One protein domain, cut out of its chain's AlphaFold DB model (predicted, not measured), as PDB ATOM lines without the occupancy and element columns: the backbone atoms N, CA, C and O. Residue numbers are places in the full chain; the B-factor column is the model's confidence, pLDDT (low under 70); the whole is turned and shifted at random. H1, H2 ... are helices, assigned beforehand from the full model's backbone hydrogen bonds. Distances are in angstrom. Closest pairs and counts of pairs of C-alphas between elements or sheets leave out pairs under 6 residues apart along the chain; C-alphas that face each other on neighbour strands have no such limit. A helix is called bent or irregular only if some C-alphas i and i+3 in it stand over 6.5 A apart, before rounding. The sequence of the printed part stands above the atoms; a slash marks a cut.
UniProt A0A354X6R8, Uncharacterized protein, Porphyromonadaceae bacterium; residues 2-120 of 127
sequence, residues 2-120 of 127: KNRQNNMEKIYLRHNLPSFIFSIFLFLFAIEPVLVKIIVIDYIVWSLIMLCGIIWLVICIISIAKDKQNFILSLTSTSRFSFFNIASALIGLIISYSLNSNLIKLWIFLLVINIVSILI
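AT A GLANCE: This is residues 2 to 120 of the 127 residues of an uncharacterized protein of Porphyromonadaceae bacterium (UniProt A0A354X6R8). A long kinked helix, H1, forms the middle with its second part, residues 19 to 34; H4 packs on that part and H5 folds back along H4, while H2 folds back from the end of H1 at a steep tilt. The short H3 joins H2 to H4 at one end, and residues 2 to 14 of H1 stick out as an arm. The printed part has 119 residues, five named helices in the order H1 to H5 and no named strand: all helix. It is only just compact, close to loose, with a radius of gyration of the C-alphas of 16.1 A, spanning 49 by 35 by 28 A.

HOW THE PARTS SIT: H1, residues 2 to 35, has a kink of 46 degrees near residue 16 and is irregular: C-alphas 30 and 33 are 7.2 A apart. It touches H2, residues 39 to 66, opposite ways at a steep tilt of 46 degrees; the closest C-alphas, Leu 35 and Asp 42, are 5.6 A apart. H2, with residues 60 to 64 alone, only just touches H3, residues 68 to 76, in 3 pairs of C-alphas within 8 A, the closest Ser 63 and Phe 71 at 5.8 A; they form a helical hairpin. H1, with residues 19 to 34 alone, touches H4, residues 80 to 98, the same way at a shallow tilt of 7 degrees; the closest C-alphas are Ala 30 and Gly 92, 4.1 A. H4 and H5, residues 104 to 119, touch as a helical hairpin at a shallow tilt of 22 degrees, closest at C-alphas Leu 93 and Trp 107, 5.5 A. The helix packing is part aligned, part crossed. H2 is apart from H4 and H5. Every O i to N i+4 pair is within hydrogen-bond range in H3 and H5, against 26 of 30 in H1, 22 of 24 in H2 and 14 of 15 in H4.

IN THESE COORDINATES: H1 begins at C-alpha 2 (45.413, -18.006, 26.978) and is 43.4 A long; H2 is 40.9 A, H3 12.3 A, H4 27.9 A and H5 22.5 A, ending at C-alpha 119 (23.474, 1.986, 49.837).

THE WHOLE: The C-alphas farthest apart, Lys 2 and Asn 100, are 53.5 A apart. The printed part has no cut, and its four links are tight. Mean pLDDT of the printed part is 71.5; 45 residues are under 70, among them 2 to 19 and 66 to 83.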
ATOM      1  N   LYS A   2      46.357 -18.762  27.839       48.88
ATOM      2  CA  LYS A   2      45.413 -18.006  26.978       48.88
ATOM      3  C   LYS A   2      43.955 -18.520  26.999       48.88
ATOM      4  O   LYS A   2      43.023 -17.736  27.106       48.88
ATOM      5  N   ASN A   3      43.749 -19.844  27.033       52.62
ATOM      6  CA  ASN A   3      42.406 -20.446  27.116       52.62
ATOM      7  C   ASN A   3      41.668 -20.205  28.450       52.62
ATOM      8  O   ASN A   3      40.442 -20.210  28.471       52.62
ATOM      9  N   ARG A   4      42.383 -19.981  29.565       50.34
ATOM     10  CA  ARG A   4      41.746 -19.667  30.858       50.34
ATOM     11  C   ARG A   4      41.344 -18.195  30.944       50.34
ATOM     12  O   ARG A   4      40.282 -17.911  31.479       50.34
ATOM     13  N   GLN A   5      42.136 -17.283  30.371       53.09
ATOM     14  CA  GLN A   5      41.772 -15.862  30.288       53.09
ATOM     15  C   GLN A   5      40.532 -15.644  29.410       53.09
ATOM     16  O   GLN A   5      39.600 -14.986  29.856       53.09
ATOM     17  N   ASN A   6      40.449 -16.302  28.247       55.09
ATOM     18  CA  ASN A   6      39.260 -16.229  27.386       55.09
ATOM     19  C   ASN A   6      37.989 -16.773  28.069       55.09
ATOM     20  O   ASN A   6      36.892 -16.271  27.834       55.09
ATOM     21  N   ASN A   7      38.119 -17.796  28.924       50.84
ATOM     22  CA  ASN A   7      36.991 -18.308  29.709       50.84
ATOM     23  C   ASN A   7      36.598 -17.360  30.848       50.84
ATOM     24  O   ASN A   7      35.407 -17.156  31.066       50.84
ATOM     25  N   MET A   8      37.565 -16.748  31.536       52.78
ATOM     26  CA  MET A   8      37.301 -15.757  32.589       52.78
ATOM     27  C   MET A   8      36.626 -14.499  32.024       52.78
ATOM     28  O   MET A   8      35.651 -14.028  32.606       52.78
ATOM     29  N   GLU A   9      37.059 -14.002  30.860       54.62
ATOM     30  CA  GLU A   9      36.393 -12.886  30.172       54.62
ATOM     31  C   GLU A   9      34.975 -13.245  29.731       54.62
ATOM     32  O   GLU A   9      34.053 -12.462  29.946       54.62
ATOM     33  N   LYS A  10      34.760 -14.446  29.173       52.28
ATOM     34  CA  LYS A  10      33.409 -14.912  28.820       52.28
ATOM     35  C   LYS A  10      32.490 -14.994  30.035       52.28
ATOM     36  O   LYS A  10      31.325 -14.625  29.921       52.28
ATOM     37  N   ILE A  11      32.983 -15.463  31.179       55.66
ATOM     38  CA  ILE A  11      32.195 -15.558  32.417       55.66
ATOM     39  C   ILE A  11      31.886 -14.155  32.965       55.66
ATOM     40  O   ILE A  11      30.735 -13.882  33.304       55.66
ATOM     41  N   TYR A  12      32.865 -13.245  32.966       51.81
ATOM     42  CA  TYR A  12      32.686 -11.853  33.395       51.81
ATOM     43  C   TYR A  12      31.696 -11.089  32.502       51.81
ATOM     44  O   TYR A  12      30.786 -10.422  32.997       51.81
ATOM     45  N   LEU A  13      31.823 -11.235  31.180       52.19
ATOM     46  CA  LEU A  13      30.900 -10.651  30.207       52.19
ATOM     47  C   LEU A  13      29.494 -11.223  30.363       52.19
ATOM     48  O   LEU A  13      28.536 -10.465  30.327       52.19
ATOM     49  N   ARG A  14      29.353 -12.534  30.587       55.25
ATOM     50  CA  ARG A  14      28.048 -13.188  30.758       55.25
ATOM     51  C   ARG A  14      27.338 -12.769  32.046       55.25
ATOM     52  O   ARG A  14      26.117 -12.670  32.038       55.25
ATOM     53  N   HIS A  15      28.088 -12.500  33.115       59.94
ATOM     54  CA  HIS A  15      27.538 -12.005  34.379       59.94
ATOM     55  C   HIS A  15      27.117 -10.527  34.290       59.94
ATOM     56  O   HIS A  15      26.097 -10.139  34.854       59.94
ATOM     57  N   ASN A  16      27.850  -9.707  33.529       63.03
ATOM     58  CA  ASN A  16      27.579  -8.269  33.404       63.03
ATOM     59  C   ASN A  16      26.696  -7.889  32.201       63.03
ATOM     60  O   ASN A  16      26.237  -6.750  32.123       63.03
ATOM     61  N   LEU A  17      26.436  -8.824  31.283       68.12
ATOM     62  CA  LEU A  17      25.573  -8.645  30.113       68.12
ATOM     63  C   LEU A  17      24.181  -8.076  30.453       68.12
ATOM     64  O   LEU A  17      23.790  -7.100  29.813       68.12
ATOM     65  N   PRO A  18      23.428  -8.616  31.437       66.50
ATOM     66  CA  PRO A  18      22.115  -8.070  31.782       66.50
ATOM     67  C   PRO A  18      22.194  -6.620  32.266       66.50
ATOM     68  O   PRO A  18      21.400  -5.793  31.826       66.50
ATOM     69  N   SER A  19      23.171  -6.290  33.114       69.44
ATOM     70  CA  SER A  19      23.365  -4.929  33.631       69.44
ATOM     71  C   SER A  19      23.776  -3.947  32.532       69.44
ATOM     72  O   SER A  19      23.333  -2.799  32.530       69.44
ATOM     73  N   PHE A  20      24.577  -4.403  31.567       73.00
ATOM     74  CA  PHE A  20      24.963  -3.622  30.394       73.00
ATOM     75  C   PHE A  20      23.770  -3.337  29.474       73.00
ATOM     76  O   PHE A  20      23.523  -2.181  29.135       73.00
ATOM     77  N   ILE A  21      22.990  -4.367  29.120       76.19
ATOM     78  CA  ILE A  21      21.792  -4.222  28.276       76.19
ATOM     79  C   ILE A  21      20.767  -3.313  28.958       76.19
ATOM     80  O   ILE A  21      20.184  -2.453  28.303       76.19
ATOM     81  N   PHE A  22      20.596  -3.449  30.274       77.81
ATOM     82  CA  PHE A  22      19.734  -2.568  31.056       77.81
ATOM     83  C   PHE A  22      20.210  -1.116  31.036       77.81
ATOM     84  O   PHE A  22      19.405  -0.215  30.834       77.81
ATOM     85  N   SER A  23      21.516  -0.882  31.193       79.06
ATOM     86  CA  SER A  23      22.082   0.472  31.144       79.06
ATOM     87  C   SER A  23      21.843   1.127  29.784       79.06
ATOM     88  O   SER A  23      21.450   2.289  29.718       79.06
ATOM     89  N   ILE A  24      22.042   0.367  28.699       81.12
ATOM     90  CA  ILE A  24      21.767   0.813  27.328       81.12
ATOM     91  C   ILE A  24      20.283   1.135  27.162       81.12
ATOM     92  O   ILE A  24      19.954   2.223  26.698       81.12
ATOM     93  N   PHE A  25      19.399   0.228  27.580       83.75
ATOM     94  CA  PHE A  25      17.951   0.433  27.544       83.75
ATOM     95  C   PHE A  25      17.544   1.721  28.269       83.75
ATOM     96  O   PHE A  25      16.844   2.554  27.705       83.75
ATOM     97  N   LEU A  26      18.025   1.903  29.500       82.38
ATOM     98  CA  LEU A  26      17.673   3.030  30.360       82.38
ATOM     99  C   LEU A  26      18.205   4.351  29.792       82.38
ATOM    100  O   LEU A  26      17.519   5.368  29.850       82.38
ATOM    101  N   PHE A  27      19.395   4.325  29.188       83.19
ATOM    102  CA  PHE A  27      19.944   5.470  28.471       83.19
ATOM    103  C   PHE A  27      19.113   5.815  27.233       83.19
ATOM    104  O   PHE A  27      18.655   6.945  27.123       83.19
ATOM    105  N   LEU A  28      18.857   4.856  26.336       83.81
ATOM    106  CA  LEU A  28      18.028   5.061  25.140       83.81
ATOM    107  C   LEU A  28      16.634   5.589  25.494       83.81
ATOM    108  O   LEU A  28      16.149   6.514  24.851       83.81
ATOM    109  N   PHE A  29      16.033   5.061  26.558       81.88
ATOM    110  CA  PHE A  29      14.748   5.528  27.066       81.88
ATOM    111  C   PHE A  29      14.802   6.969  27.604       81.88
ATOM    112  O   PHE A  29      13.828   7.703  27.492       81.88
ATOM    113  N   ALA A  30      15.939   7.410  28.153       83.88
ATOM    114  CA  ALA A  30      16.111   8.783  28.632       83.88
ATOM    115  C   ALA A  30      16.167   9.810  27.494       83.88
ATOM    116  O   ALA A  30      15.624  10.903  27.628       83.88
ATOM    117  N   ILE A  31      16.836   9.467  26.391       83.19
ATOM    118  CA  ILE A  31      17.029  10.347  25.224       83.19
ATOM    119  C   ILE A  31      15.917  10.243  24.178       83.19
ATOM    120  O   ILE A  31      15.824  11.136  23.338       83.19
ATOM    121  N   GLU A  32      15.063   9.219  24.235       82.50
ATOM    122  CA  GLU A  32      13.910   9.053  23.337       82.50
ATOM    123  C   GLU A  32      13.105  10.352  23.128       82.50
ATOM    124  O   GLU A  32      12.984  10.768  21.974       82.50
ATOM    125  N   PRO A  33      12.726  11.121  24.170       75.12
ATOM    126  CA  PRO A  33      11.918  12.329  23.990       75.12
ATOM    127  C   PRO A  33      12.627  13.441  23.200       75.12
ATOM    128  O   PRO A  33      11.991  14.341  22.649       75.12
ATOM    129  N   VAL A  34      13.962  13.414  23.160       77.00
ATOM    130  CA  VAL A  34      14.781  14.358  22.389       77.00
ATOM    131  C   VAL A  34      14.858  13.928  20.923       77.00
ATOM    132  O   VAL A  34      14.894  14.781  20.033       77.00
ATOM    133  N   LEU A  35      14.852  12.617  20.672       75.25
ATOM    134  CA  LEU A  35      14.997  12.010  19.349       75.25
ATOM    135  C   LEU A  35      13.675  11.932  18.573       75.25
ATOM    136  O   LEU A  35      13.725  11.974  17.345       75.25
ATOM    137  N   VAL A  36      12.522  11.980  19.254       69.75
ATOM    138  CA  VAL A  36      11.176  12.122  18.650       69.75
ATOM    139  C   VAL A  36      11.084  13.310  17.679       69.75
ATOM    140  O   VAL A  36      10.303  13.301  16.728       69.75
ATOM    141  N   LYS A  37      11.928  14.339  17.847       68.75
ATOM    142  CA  LYS A  37      11.996  15.479  16.915       68.75
ATOM    143  C   LYS A  37      12.504  15.102  15.515       68.75
ATOM    144  O   LYS A  37      12.346  15.896  14.590       68.75
ATOM    145  N   ILE A  38      13.109  13.924  15.344       75.81
ATOM    146  CA  ILE A  38      13.652  13.424  14.077       75.81
ATOM    147  C   ILE A  38      12.962  12.094  13.735       75.81
ATOM    148  O   ILE A  38      13.407  11.025  14.144       75.81
ATOM    149  N   ILE A  39      11.901  12.170  12.928       70.19
ATOM    150  CA  ILE A  39      10.954  11.074  12.626       70.19
ATOM    151  C   ILE A  39      11.640   9.746  12.254       70.19
ATOM    152  O   ILE A  39      11.228   8.685  12.705       70.19
ATOM    153  N   VAL A  40      12.699   9.775  11.438       72.38
ATOM    154  CA  VAL A  40      13.386   8.544  10.992       72.38
ATOM    155  C   VAL A  40      14.202   7.898  12.119       72.38
ATOM    156  O   VAL A  40      14.279   6.675  12.207       72.38
ATOM    157  N   ILE A  41      14.810   8.714  12.982       75.56
ATOM    158  CA  ILE A  41      15.623   8.237  14.108       75.56
ATOM    159  C   ILE A  41      14.711   7.700  15.213       75.56
ATOM    160  O   ILE A  41      15.057   6.708  15.852       75.56
ATOM    161  N   ASP A  42      13.531   8.295  15.374       75.62
ATOM    162  CA  ASP A  42      12.539   7.902  16.370       75.62
ATOM    163  C   ASP A  42      12.138   6.422  16.252       75.62
ATOM    164  O   ASP A  42      12.299   5.653  17.198       75.62
ATOM    165  N   TYR A  43      11.759   5.960  15.053       78.69
ATOM    166  CA  TYR A  43      11.392   4.553  14.833       78.69
ATOM    167  C   TYR A  43      12.527   3.568  15.138       78.69
ATOM    168  O   TYR A  43      12.282   2.471  15.655       78.69
ATOM    169  N   ILE A  44      13.771   3.938  14.822       82.12
ATOM    170  CA  ILE A  44      14.949   3.096  15.071       82.12
ATOM    171  C   ILE A  44      15.206   3.001  16.576       82.12
ATOM    172  O   ILE A  44      15.405   1.903  17.101       82.12
ATOM    173  N   VAL A  45      15.167   4.138  17.271       81.44
ATOM    174  CA  VAL A  45      15.360   4.225  18.724       81.44
ATOM    175  C   VAL A  45      14.272   3.444  19.447       81.44
ATOM    176  O   VAL A  45      14.585   2.628  20.312       81.44
ATOM    177  N   TRP A  46      13.015   3.610  19.044       82.62
ATOM    178  CA  TRP A  46      11.882   2.921  19.650       82.62
ATOM    179  C   TRP A  46      11.957   1.402  19.455       82.62
ATOM    180  O   TRP A  46      11.789   0.632  20.404       82.62
ATOM    181  N   SER A  47      12.319   0.958  18.246       83.31
ATOM    182  CA  SER A  47      12.562  -0.461  17.958       83.31
ATOM    183  C   SER A  47      13.698  -1.025  18.813       83.31
ATOM    184  O   SER A  47      13.595  -2.141  19.326       83.31
ATOM    185  N   LEU A  48      14.769  -0.250  19.012       84.50
ATOM    186  CA  LEU A  48      15.914  -0.658  19.821       84.50
ATOM    187  C   LEU A  48      15.568  -0.726  21.316       84.50
ATOM    188  O   LEU A  48      15.963  -1.681  21.981       84.50
ATOM    189  N   ILE A  49      14.783   0.225  21.831       82.25
ATOM    190  CA  ILE A  49      14.256   0.211  23.206       82.25
ATOM    191  C   ILE A  49      13.418  -1.049  23.431       82.25
ATOM    192  O   ILE A  49      13.657  -1.774  24.399       82.25
ATOM    193  N   MET A  50      12.487  -1.354  22.523       83.81
ATOM    194  CA  MET A  50      11.652  -2.556  22.613       83.81
ATOM    195  C   MET A  50      12.495  -3.832  22.572       83.81
ATOM    196  O   MET A  50      12.315  -4.719  23.407       83.81
ATOM    197  N   LEU A  51      13.466  -3.909  21.658       85.50
ATOM    198  CA  LEU A  51      14.361  -5.058  21.545       85.50
ATOM    199  C   LEU A  51      15.198  -5.251  22.819       85.50
ATOM    200  O   LEU A  51      15.244  -6.354  23.364       85.50
ATOM    201  N   CYS A  52      15.826  -4.187  23.328       82.88
ATOM    202  CA  CYS A  52      16.610  -4.235  24.560       82.88
ATOM    203  C   CYS A  52      15.745  -4.600  25.770       82.88
ATOM    204  O   CYS A  52      16.170  -5.416  26.591       82.88
ATOM    205  N   GLY A  53      14.530  -4.055  25.853       77.56
ATOM    206  CA  GLY A  53      13.563  -4.366  26.900       77.56
ATOM    207  C   GLY A  53      13.179  -5.844  26.902       77.56
ATOM    208  O   GLY A  53      13.294  -6.500  27.935       77.56
ATOM    209  N   ILE A  54      12.809  -6.401  25.742       82.62
ATOM    210  CA  ILE A  54      12.446  -7.820  25.602       82.62
ATOM    211  C   ILE A  54      13.629  -8.722  25.956       82.62
ATOM    212  O   ILE A  54      13.469  -9.662  26.734       82.62
ATOM    213  N   ILE A  55      14.826  -8.433  25.432       80.75
ATOM    214  CA  ILE A  55      16.028  -9.226  25.723       80.75
ATOM    215  C   ILE A  55      16.326  -9.207  27.225       80.75
ATOM    216  O   ILE A  55      16.570 -10.260  27.815       80.75
ATOM    217  N   TRP A  56      16.269  -8.033  27.860       75.06
ATOM    218  CA  TRP A  56      16.482  -7.911  29.298       75.06
ATOM    219  C   TRP A  56      15.445  -8.706  30.098       75.06
ATOM    220  O   TRP A  56      15.811  -9.443  31.013       75.06
ATOM    221  N   LEU A  57      14.172  -8.631  29.710       77.50
ATOM    222  CA  LEU A  57      13.070  -9.333  30.368       77.50
ATOM    223  C   LEU A  57      13.229 -10.858  30.244       77.50
ATOM    224  O   LEU A  57      13.113 -11.576  31.235       77.50
ATOM    225  N   VAL A  58      13.599 -11.354  29.060       78.50
ATOM    226  CA  VAL A  58      13.894 -12.776  28.826       78.50
ATOM    227  C   VAL A  58      15.084 -13.238  29.670       78.50
ATOM    228  O   VAL A  58      15.009 -14.292  30.304       78.50
ATOM    229  N   ILE A  59      16.164 -12.452  29.744       73.19
ATOM    230  CA  ILE A  59      17.322 -12.776  30.594       73.19
ATOM    231  C   ILE A  59      16.915 -12.803  32.070       73.19
ATOM    232  O   ILE A  59      17.330 -13.715  32.791       73.19
ATOM    233  N   CYS A  60      16.077 -11.862  32.512       69.12
ATOM    234  CA  CYS A  60      15.547 -11.839  33.873       69.12
ATOM    235  C   CYS A  60      14.727 -13.097  34.169       69.12
ATOM    236  O   CYS A  60      15.006 -13.780  35.150       69.12
ATOM    237  N   ILE A  61      13.779 -13.461  33.298       75.94
ATOM    238  CA  ILE A  61      12.941 -14.658  33.468       75.94
ATOM    239  C   ILE A  61      13.801 -15.923  33.531       75.94
ATOM    240  O   ILE A  61      13.631 -16.735  34.440       75.94
ATOM    241  N   ILE A  62      14.752 -16.087  32.604       73.81
ATOM    242  CA  ILE A  62      15.641 -17.258  32.577       73.81
ATOM    243  C   ILE A  62      16.496 -17.326  33.846       73.81
ATOM    244  O   ILE A  62      16.711 -18.413  34.385       73.81
ATOM    245  N   SER A  63      16.983 -16.185  34.329       65.75
ATOM    246  CA  SER A  63      17.808 -16.122  35.537       65.75
ATOM    247  C   SER A  63      16.993 -16.420  36.798       65.75
ATOM    248  O   SER A  63      17.439 -17.207  37.627       65.75
ATOM    249  N   ILE A  64      15.766 -15.896  36.900       67.88
ATOM    250  CA  ILE A  64      14.820 -16.210  37.983       67.88
ATOM    251  C   ILE A  64      14.462 -17.701  37.985       67.88
ATOM    252  O   ILE A  64      14.377 -18.305  39.053       67.88
ATOM    253  N   ALA A  65      14.247 -18.294  36.806       75.06
ATOM    254  CA  ALA A  65      13.878 -19.700  36.665       75.06
ATOM    255  C   ALA A  65      15.032 -20.658  36.996       75.06
ATOM    256  O   ALA A  65      14.784 -21.763  37.473       75.06
ATOM    257  N   LYS A  66      16.283 -20.251  36.744       65.50
ATOM    258  CA  LYS A  66      17.464 -21.066  37.049       65.50
ATOM    259  C   LYS A  66      17.903 -20.954  38.499       65.50
ATOM    260  O   LYS A  66      18.237 -21.979  39.082       65.50
ATOM    261  N   ASP A  67      17.950 -19.742  39.054       61.38
ATOM    262  CA  ASP A  67      18.487 -19.531  40.396       61.38
ATOM    263  C   ASP A  67      18.087 -18.156  40.970       61.38
ATOM    264  O   ASP A  67      18.725 -17.129  40.713       61.38
ATOM    265  N   LYS A  68      16.999 -18.120  41.755       60.19
ATOM    266  CA  LYS A  68      16.441 -16.875  42.322       60.19
ATOM    267  C   LYS A  68      17.449 -16.100  43.172       60.19
ATOM    268  O   LYS A  68      17.453 -14.871  43.127       60.19
ATOM    269  N   GLN A  69      18.276 -16.795  43.953       57.50
ATOM    270  CA  GLN A  69      19.209 -16.152  44.880       57.50
ATOM    271  C   GLN A  69      20.392 -15.538  44.135       57.50
ATOM    272  O   GLN A  69      20.700 -14.368  44.356       57.50
ATOM    273  N   ASN A  70      20.985 -16.275  43.192       57.84
ATOM    274  CA  ASN A  70      22.081 -15.767  42.367       57.84
ATOM    275  C   ASN A  70      21.649 -14.613  41.453       57.84
ATOM    276  O   ASN A  70      22.447 -13.718  41.195       57.84
ATOM    277  N   PHE A  71      20.389 -14.581  41.012       57.22
ATOM    278  CA  PHE A  71      19.862 -13.464  40.227       57.22
ATOM    279  C   PHE A  71      19.697 -12.178  41.047       57.22
ATOM    280  O   PHE A  71      20.122 -11.112  40.602       57.22
ATOM    281  N   ILE A  72      19.131 -12.267  42.258       55.78
ATOM    282  CA  ILE A  72      19.049 -11.107  43.163       55.78
ATOM    283  C   ILE A  72      20.464 -10.623  43.498       55.78
ATOM    284  O   ILE A  72      20.738  -9.433  43.410       55.78
ATOM    285  N   LEU A  73      21.392 -11.540  43.777       54.78
ATOM    286  CA  LEU A  73      22.796 -11.202  44.009       54.78
ATOM    287  C   LEU A  73      23.472 -10.558  42.793       54.78
ATOM    288  O   LEU A  73      24.231  -9.610  42.979       54.78
ATOM    289  N   SER A  74      23.195 -10.999  41.561       56.00
ATOM    290  CA  SER A  74      23.781 -10.378  40.365       56.00
ATOM    291  C   SER A  74      23.206  -8.982  40.105       56.00
ATOM    292  O   SER A  74      23.956  -8.089  39.707       56.00
ATOM    293  N   LEU A  75      21.908  -8.777  40.368       54.75
ATOM    294  CA  LEU A  75      21.234  -7.475  40.280       54.75
ATOM    295  C   LEU A  75      21.701  -6.497  41.367       54.75
ATOM    296  O   LEU A  75      21.860  -5.310  41.093       54.75
ATOM    297  N   THR A  76      21.937  -6.993  42.582       50.09
ATOM    298  CA  THR A  76      22.413  -6.210  43.734       50.09
ATOM    299  C   THR A  76      23.936  -6.070  43.758       50.09
ATOM    300  O   THR A  76      24.462  -5.240  44.496       50.09
ATOM    301  N   SER A  77      24.684  -6.838  42.951       47.69
ATOM    302  CA  SER A  77      26.137  -6.684  42.885       47.69
ATOM    303  C   SER A  77      26.473  -5.277  42.387       47.69
ATOM    304  O   SER A  77      26.155  -4.886  41.260       47.69
ATOM    305  N   THR A  78      27.081  -4.493  43.278       51.28
ATOM    306  CA  THR A  78      27.456  -3.096  43.073       51.28
ATOM    307  C   THR A  78      28.483  -3.009  41.945       51.28
ATOM    308  O   THR A  78      29.693  -3.077  42.150       51.28
ATOM    309  N   SER A  79      27.992  -2.929  40.715       56.91
ATOM    310  CA  SER A  79      28.806  -2.850  39.509       56.91
ATOM    311  C   SER A  79      28.885  -1.404  39.020       56.91
ATOM    312  O   SER A  79      28.016  -0.579  39.307       56.91
ATOM    313  N   ARG A  80      29.915  -1.094  38.222       57.28
ATOM    314  CA  ARG A  80      30.102   0.211  37.550       57.28
ATOM    315  C   ARG A  80      28.866   0.676  36.756       57.28
ATOM    316  O   ARG A  80      28.710   1.866  36.508       57.28
ATOM    317  N   PHE A  81      27.975  -0.249  36.404       62.97
ATOM    318  CA  PHE A  81      26.710   0.020  35.724       62.97
ATOM    319  C   PHE A  81      25.673   0.728  36.596       62.97
ATOM    320  O   PHE A  81      24.875   1.490  36.069       62.97
ATOM    321  N   SER A  82      25.716   0.568  37.922       65.00
ATOM    322  CA  SER A  82      24.805   1.291  38.818       65.00
ATOM    323  C   SER A  82      25.025   2.808  38.742       65.00
ATOM    324  O   SER A  82      24.067   3.571  38.655       65.00
ATOM    325  N   PHE A  83      26.285   3.251  38.637       67.12
ATOM    326  CA  PHE A  83      26.610   4.664  38.429       67.12
ATOM    327  C   PHE A  83      26.106   5.184  37.073       67.12
ATOM    328  O   PHE A  83      25.535   6.270  36.997       67.12
ATOM    329  N   PHE A  84      26.247   4.383  36.009       72.88
ATOM    330  CA  PHE A  84      25.692   4.710  34.692       72.88
ATOM    331  C   PHE A  84      24.163   4.803  34.711       72.88
ATOM    332  O   PHE A  84      23.612   5.739  34.139       72.88
ATOM    333  N   ASN A  85      23.472   3.899  35.408       76.69
ATOM    334  CA  ASN A  85      22.017   3.959  35.553       76.69
ATOM    335  C   ASN A  85      21.565   5.231  36.275       76.69
ATOM    336  O   ASN A  85      20.567   5.823  35.879       76.69
ATOM    337  N   ILE A  86      22.300   5.672  37.302       77.94
ATOM    338  CA  ILE A  86      22.016   6.928  38.010       77.94
ATOM    339  C   ILE A  86      22.198   8.124  37.075       77.94
ATOM    340  O   ILE A  86      21.324   8.988  37.021       77.94
ATOM    341  N   ALA A  87      23.290   8.163  36.305       82.31
ATOM    342  CA  ALA A  87      23.528   9.223  35.327       82.31
ATOM    343  C   ALA A  87      22.421   9.264  34.258       82.31
ATOM    344  O   ALA A  87      21.858  10.326  33.994       82.31
ATOM    345  N   SER A  88      22.045   8.110  33.704       80.88
ATOM    346  CA  SER A  88      20.943   7.992  32.744       80.88
ATOM    347  C   SER A  88      19.595   8.388  33.355       80.88
ATOM    348  O   SER A  88      18.810   9.077  32.707       80.88
ATOM    349  N   ALA A  89      19.336   8.028  34.617       81.25
ATOM    350  CA  ALA A  89      18.114   8.417  35.317       81.25
ATOM    351  C   ALA A  89      18.036   9.929  35.568       81.25
ATOM    352  O   ALA A  89      16.966  10.516  35.420       81.25
ATOM    353  N   LEU A  90      19.162  10.575  35.890       84.81
ATOM    354  CA  LEU A  90      19.254  12.033  36.003       84.81
ATOM    355  C   LEU A  90      18.991  12.721  34.661       84.81
ATOM    356  O   LEU A  90      18.237  13.691  34.614       84.81
ATOM    357  N   ILE A  91      19.562  12.204  33.569       84.88
ATOM    358  CA  ILE A  91      19.317  12.723  32.215       84.88
ATOM    359  C   ILE A  91      17.825  12.618  31.871       84.88
ATOM    360  O   ILE A  91      17.218  13.608  31.462       84.88
ATOM    361  N   GLY A  92      17.212  11.456  32.111       81.88
ATOM    362  CA  GLY A  92      15.784  11.241  31.881       81.88
ATOM    363  C   GLY A  92      14.892  12.139  32.744       81.88
ATOM    364  O   GLY A  92      13.881  12.654  32.260       81.88
ATOM    365  N   LEU A  93      15.297  12.407  33.991       84.00
ATOM    366  CA  LEU A  93      14.621  13.343  34.892       84.00
ATOM    367  C   LEU A  93      14.666  14.782  34.352       84.00
ATOM    368  O   LEU A  93      13.625  15.434  34.289       84.00
ATOM    369  N   ILE A  94      15.843  15.263  33.932       84.19
ATOM    370  CA  ILE A  94      16.033  16.616  33.376       84.19
ATOM    371  C   ILE A  94      15.183  16.799  32.113       84.19
ATOM    372  O   ILE A  94      14.479  17.800  31.975       84.19
ATOM    373  N   ILE A  95      15.212  15.816  31.210       82.12
ATOM    374  CA  ILE A  95      14.436  15.843  29.963       82.12
ATOM    375  C   ILE A  95      12.933  15.809  30.262       82.12
ATOM    376  O   ILE A  95      12.178  16.603  29.702       82.12
ATOM    377  N   SER A  96      12.492  14.951  31.185       81.88
ATOM    378  CA  SER A  96      11.072  14.844  31.547       81.88
ATOM    379  C   SER A  96      10.548  16.098  32.241       81.88
ATOM    380  O   SER A  96       9.411  16.488  31.986       81.88
ATOM    381  N   TYR A  97      11.371  16.744  33.071       80.94
ATOM    382  CA  TYR A  97      11.054  18.038  33.676       80.94
ATOM    383  C   TYR A  97      10.928  19.137  32.613       80.94
ATOM    384  O   TYR A  97       9.954  19.882  32.613       80.94
ATOM    385  N   SER A  98      11.865  19.188  31.662       81.19
ATOM    386  CA  SER A  98      11.848  20.155  30.554       81.19
ATOM    387  C   SER A  98      10.614  20.006  29.653       81.19
ATOM    388  O   SER A  98      10.049  20.994  29.191       81.19
ATOM    389  N   LEU A  99      10.162  18.769  29.431       77.56
ATOM    390  CA  LEU A  99       9.027  18.457  28.559       77.56
ATOM    391  C   LEU A  99       7.683  18.334  29.299       77.56
ATOM    392  O   LEU A  99       6.694  17.970  28.668       77.56
ATOM    393  N   ASN A 100       7.626  18.608  30.612       71.50
ATOM    394  CA  ASN A 100       6.439  18.382  31.456       71.50
ATOM    395  C   ASN A 100       5.812  16.984  31.257       71.50
ATOM    396  O   ASN A 100       4.593  16.803  31.247       71.50
ATOM    397  N   SER A 101       6.661  15.973  31.078       70.00
ATOM    398  CA  SER A 101       6.217  14.609  30.811       70.00
ATOM    399  C   SER A 101       5.801  13.904  32.101       70.00
ATOM    400  O   SER A 101       6.449  14.016  33.142       70.00
ATOM    401  N   ASN A 102       4.755  13.078  32.027       73.75
ATOM    402  CA  ASN A 102       4.275  12.281  33.162       73.75
ATOM    403  C   ASN A 102       5.301  11.216  33.628       73.75
ATOM    404  O   ASN A 102       5.127  10.579  34.667       73.75
ATOM    405  N   LEU A 103       6.397  11.044  32.877       77.31
ATOM    406  CA  LEU A 103       7.501  10.127  33.162       77.31
ATOM    407  C   LEU A 103       8.378  10.559  34.350       77.31
ATOM    408  O   LEU A 103       9.135   9.735  34.860       77.31
ATOM    409  N   ILE A 104       8.259  11.798  34.854       77.50
ATOM    410  CA  ILE A 104       9.036  12.296  36.012       77.50
ATOM    411  C   ILE A 104       8.946  11.335  37.210       77.50
ATOM    412  O   ILE A 104       9.961  11.012  37.825       77.50
ATOM    413  N   LYS A 105       7.745  10.826  37.516       78.56
ATOM    414  CA  LYS A 105       7.527   9.893  38.638       78.56
ATOM    415  C   LYS A 105       8.315   8.588  38.468       78.56
ATOM    416  O   LYS A 105       8.858   8.070  39.440       78.56
ATOM    417  N   LEU A 106       8.398   8.082  37.237       79.12
ATOM    418  CA  LEU A 106       9.131   6.864  36.893       79.12
ATOM    419  C   LEU A 106      10.643   7.081  37.043       79.12
ATOM    420  O   LEU A 106      11.322   6.249  37.644       79.12
ATOM    421  N   TRP A 107      11.162   8.222  36.581       83.50
ATOM    422  CA  TRP A 107      12.579   8.570  36.730       83.50
ATOM    423  C   TRP A 107      13.000   8.716  38.192       83.50
ATOM    424  O   TRP A 107      14.041   8.186  38.577       83.50
ATOM    425  N   ILE A 108      12.168   9.352  39.023       81.56
ATOM    426  CA  ILE A 108      12.399   9.442  40.473       81.56
ATOM    427  C   ILE A 108      12.452   8.040  41.092       81.56
ATOM    428  O   ILE A 108      13.375   7.735  41.844       81.56
ATOM    429  N   PHE A 109      11.500   7.170  40.751       80.12
ATOM    430  CA  PHE A 109      11.462   5.798  41.258       80.12
ATOM    431  C   PHE A 109      12.718   4.995  40.877       80.12
ATOM    432  O   PHE A 109      13.337   4.371  41.743       80.12
ATOM    433  N   LEU A 110      13.146   5.059  39.612       80.00
ATOM    434  CA  LEU A 110      14.379   4.413  39.148       80.00
ATOM    435  C   LEU A 110      15.617   4.955  39.863       80.00
ATOM    436  O   LEU A 110      16.512   4.186  40.216       80.00
ATOM    437  N   LEU A 111      15.682   6.266  40.085       81.88
ATOM    438  CA  LEU A 111      16.804   6.906  40.761       81.88
ATOM    439  C   LEU A 111      16.900   6.430  42.219       81.88
ATOM    440  O   LEU A 111      17.974   6.018  42.654       81.88
ATOM    441  N   VAL A 112      15.772   6.383  42.935       80.44
ATOM    442  CA  VAL A 112      15.709   5.870  44.312       80.44
ATOM    443  C   VAL A 112      16.158   4.411  44.381       80.44
ATOM    444  O   VAL A 112      17.007   4.087  45.206       80.44
ATOM    445  N   ILE A 113      15.667   3.537  43.495       78.44
ATOM    446  CA  ILE A 113      16.077   2.121  43.480       78.44
ATOM    447  C   ILE A 113      17.579   1.977  43.236       78.44
ATOM    448  O   ILE A 113      18.235   1.189  43.918       78.44
ATOM    449  N   ASN A 114      18.141   2.736  42.291       74.88
ATOM    450  CA  ASN A 114      19.570   2.658  41.995       74.88
ATOM    451  C   ASN A 114      20.421   3.168  43.170       74.88
ATOM    452  O   ASN A 114      21.417   2.530  43.502       74.88
ATOM    453  N   ILE A 115      20.015   4.250  43.846       75.06
ATOM    454  CA  ILE A 115      20.701   4.737  45.058       75.06
ATOM    455  C   ILE A 115      20.608   3.713  46.191       75.06
ATOM    456  O   ILE A 115      21.620   3.395  46.811       75.06
ATOM    457  N   VAL A 116      19.418   3.162  46.446       73.75
ATOM    458  CA  VAL A 116      19.213   2.132  47.478       73.75
ATOM    459  C   VAL A 116      20.064   0.897  47.183       73.75
ATOM    460  O   VAL A 116      20.655   0.334  48.097       73.75
ATOM    461  N   SER A 117      20.215   0.525  45.912       66.94
ATOM    462  CA  SER A 117      21.068  -0.595  45.491       66.94
ATOM    463  C   SER A 117      22.563  -0.360  45.747       66.94
ATOM    464  O   SER A 117      23.303  -1.324  45.916       66.94
ATOM    465  N   ILE A 118      23.024   0.895  45.787       67.19
ATOM    466  CA  ILE A 118      24.397   1.243  46.197       67.19
ATOM    467  C   ILE A 118      24.516   1.280  47.722       67.19
ATOM    468  O   ILE A 118      25.550   0.904  48.272       67.19
ATOM    469  N   LEU A 119      23.473   1.773  48.395       65.25
ATOM    470  CA  LEU A 119      23.474   1.986  49.837       65.25
ATOM    471  C   LEU A 119      23.324   0.684  50.624       65.25
ATOM    472  O   LEU A 119      23.847   0.597  51.730       65.25
ATOM    473  N   ILE A 120      22.631  -0.318  50.073       60.88
ATOM    474  CA  ILE A 120      22.596  -1.666  50.635       60.88
ATOM    475  C   ILE A 120      23.973  -2.288  50.376       60.88
ATOM    476  O   ILE A 120      24.277  -2.624  49.227       60.88
TER     477      ILE A 120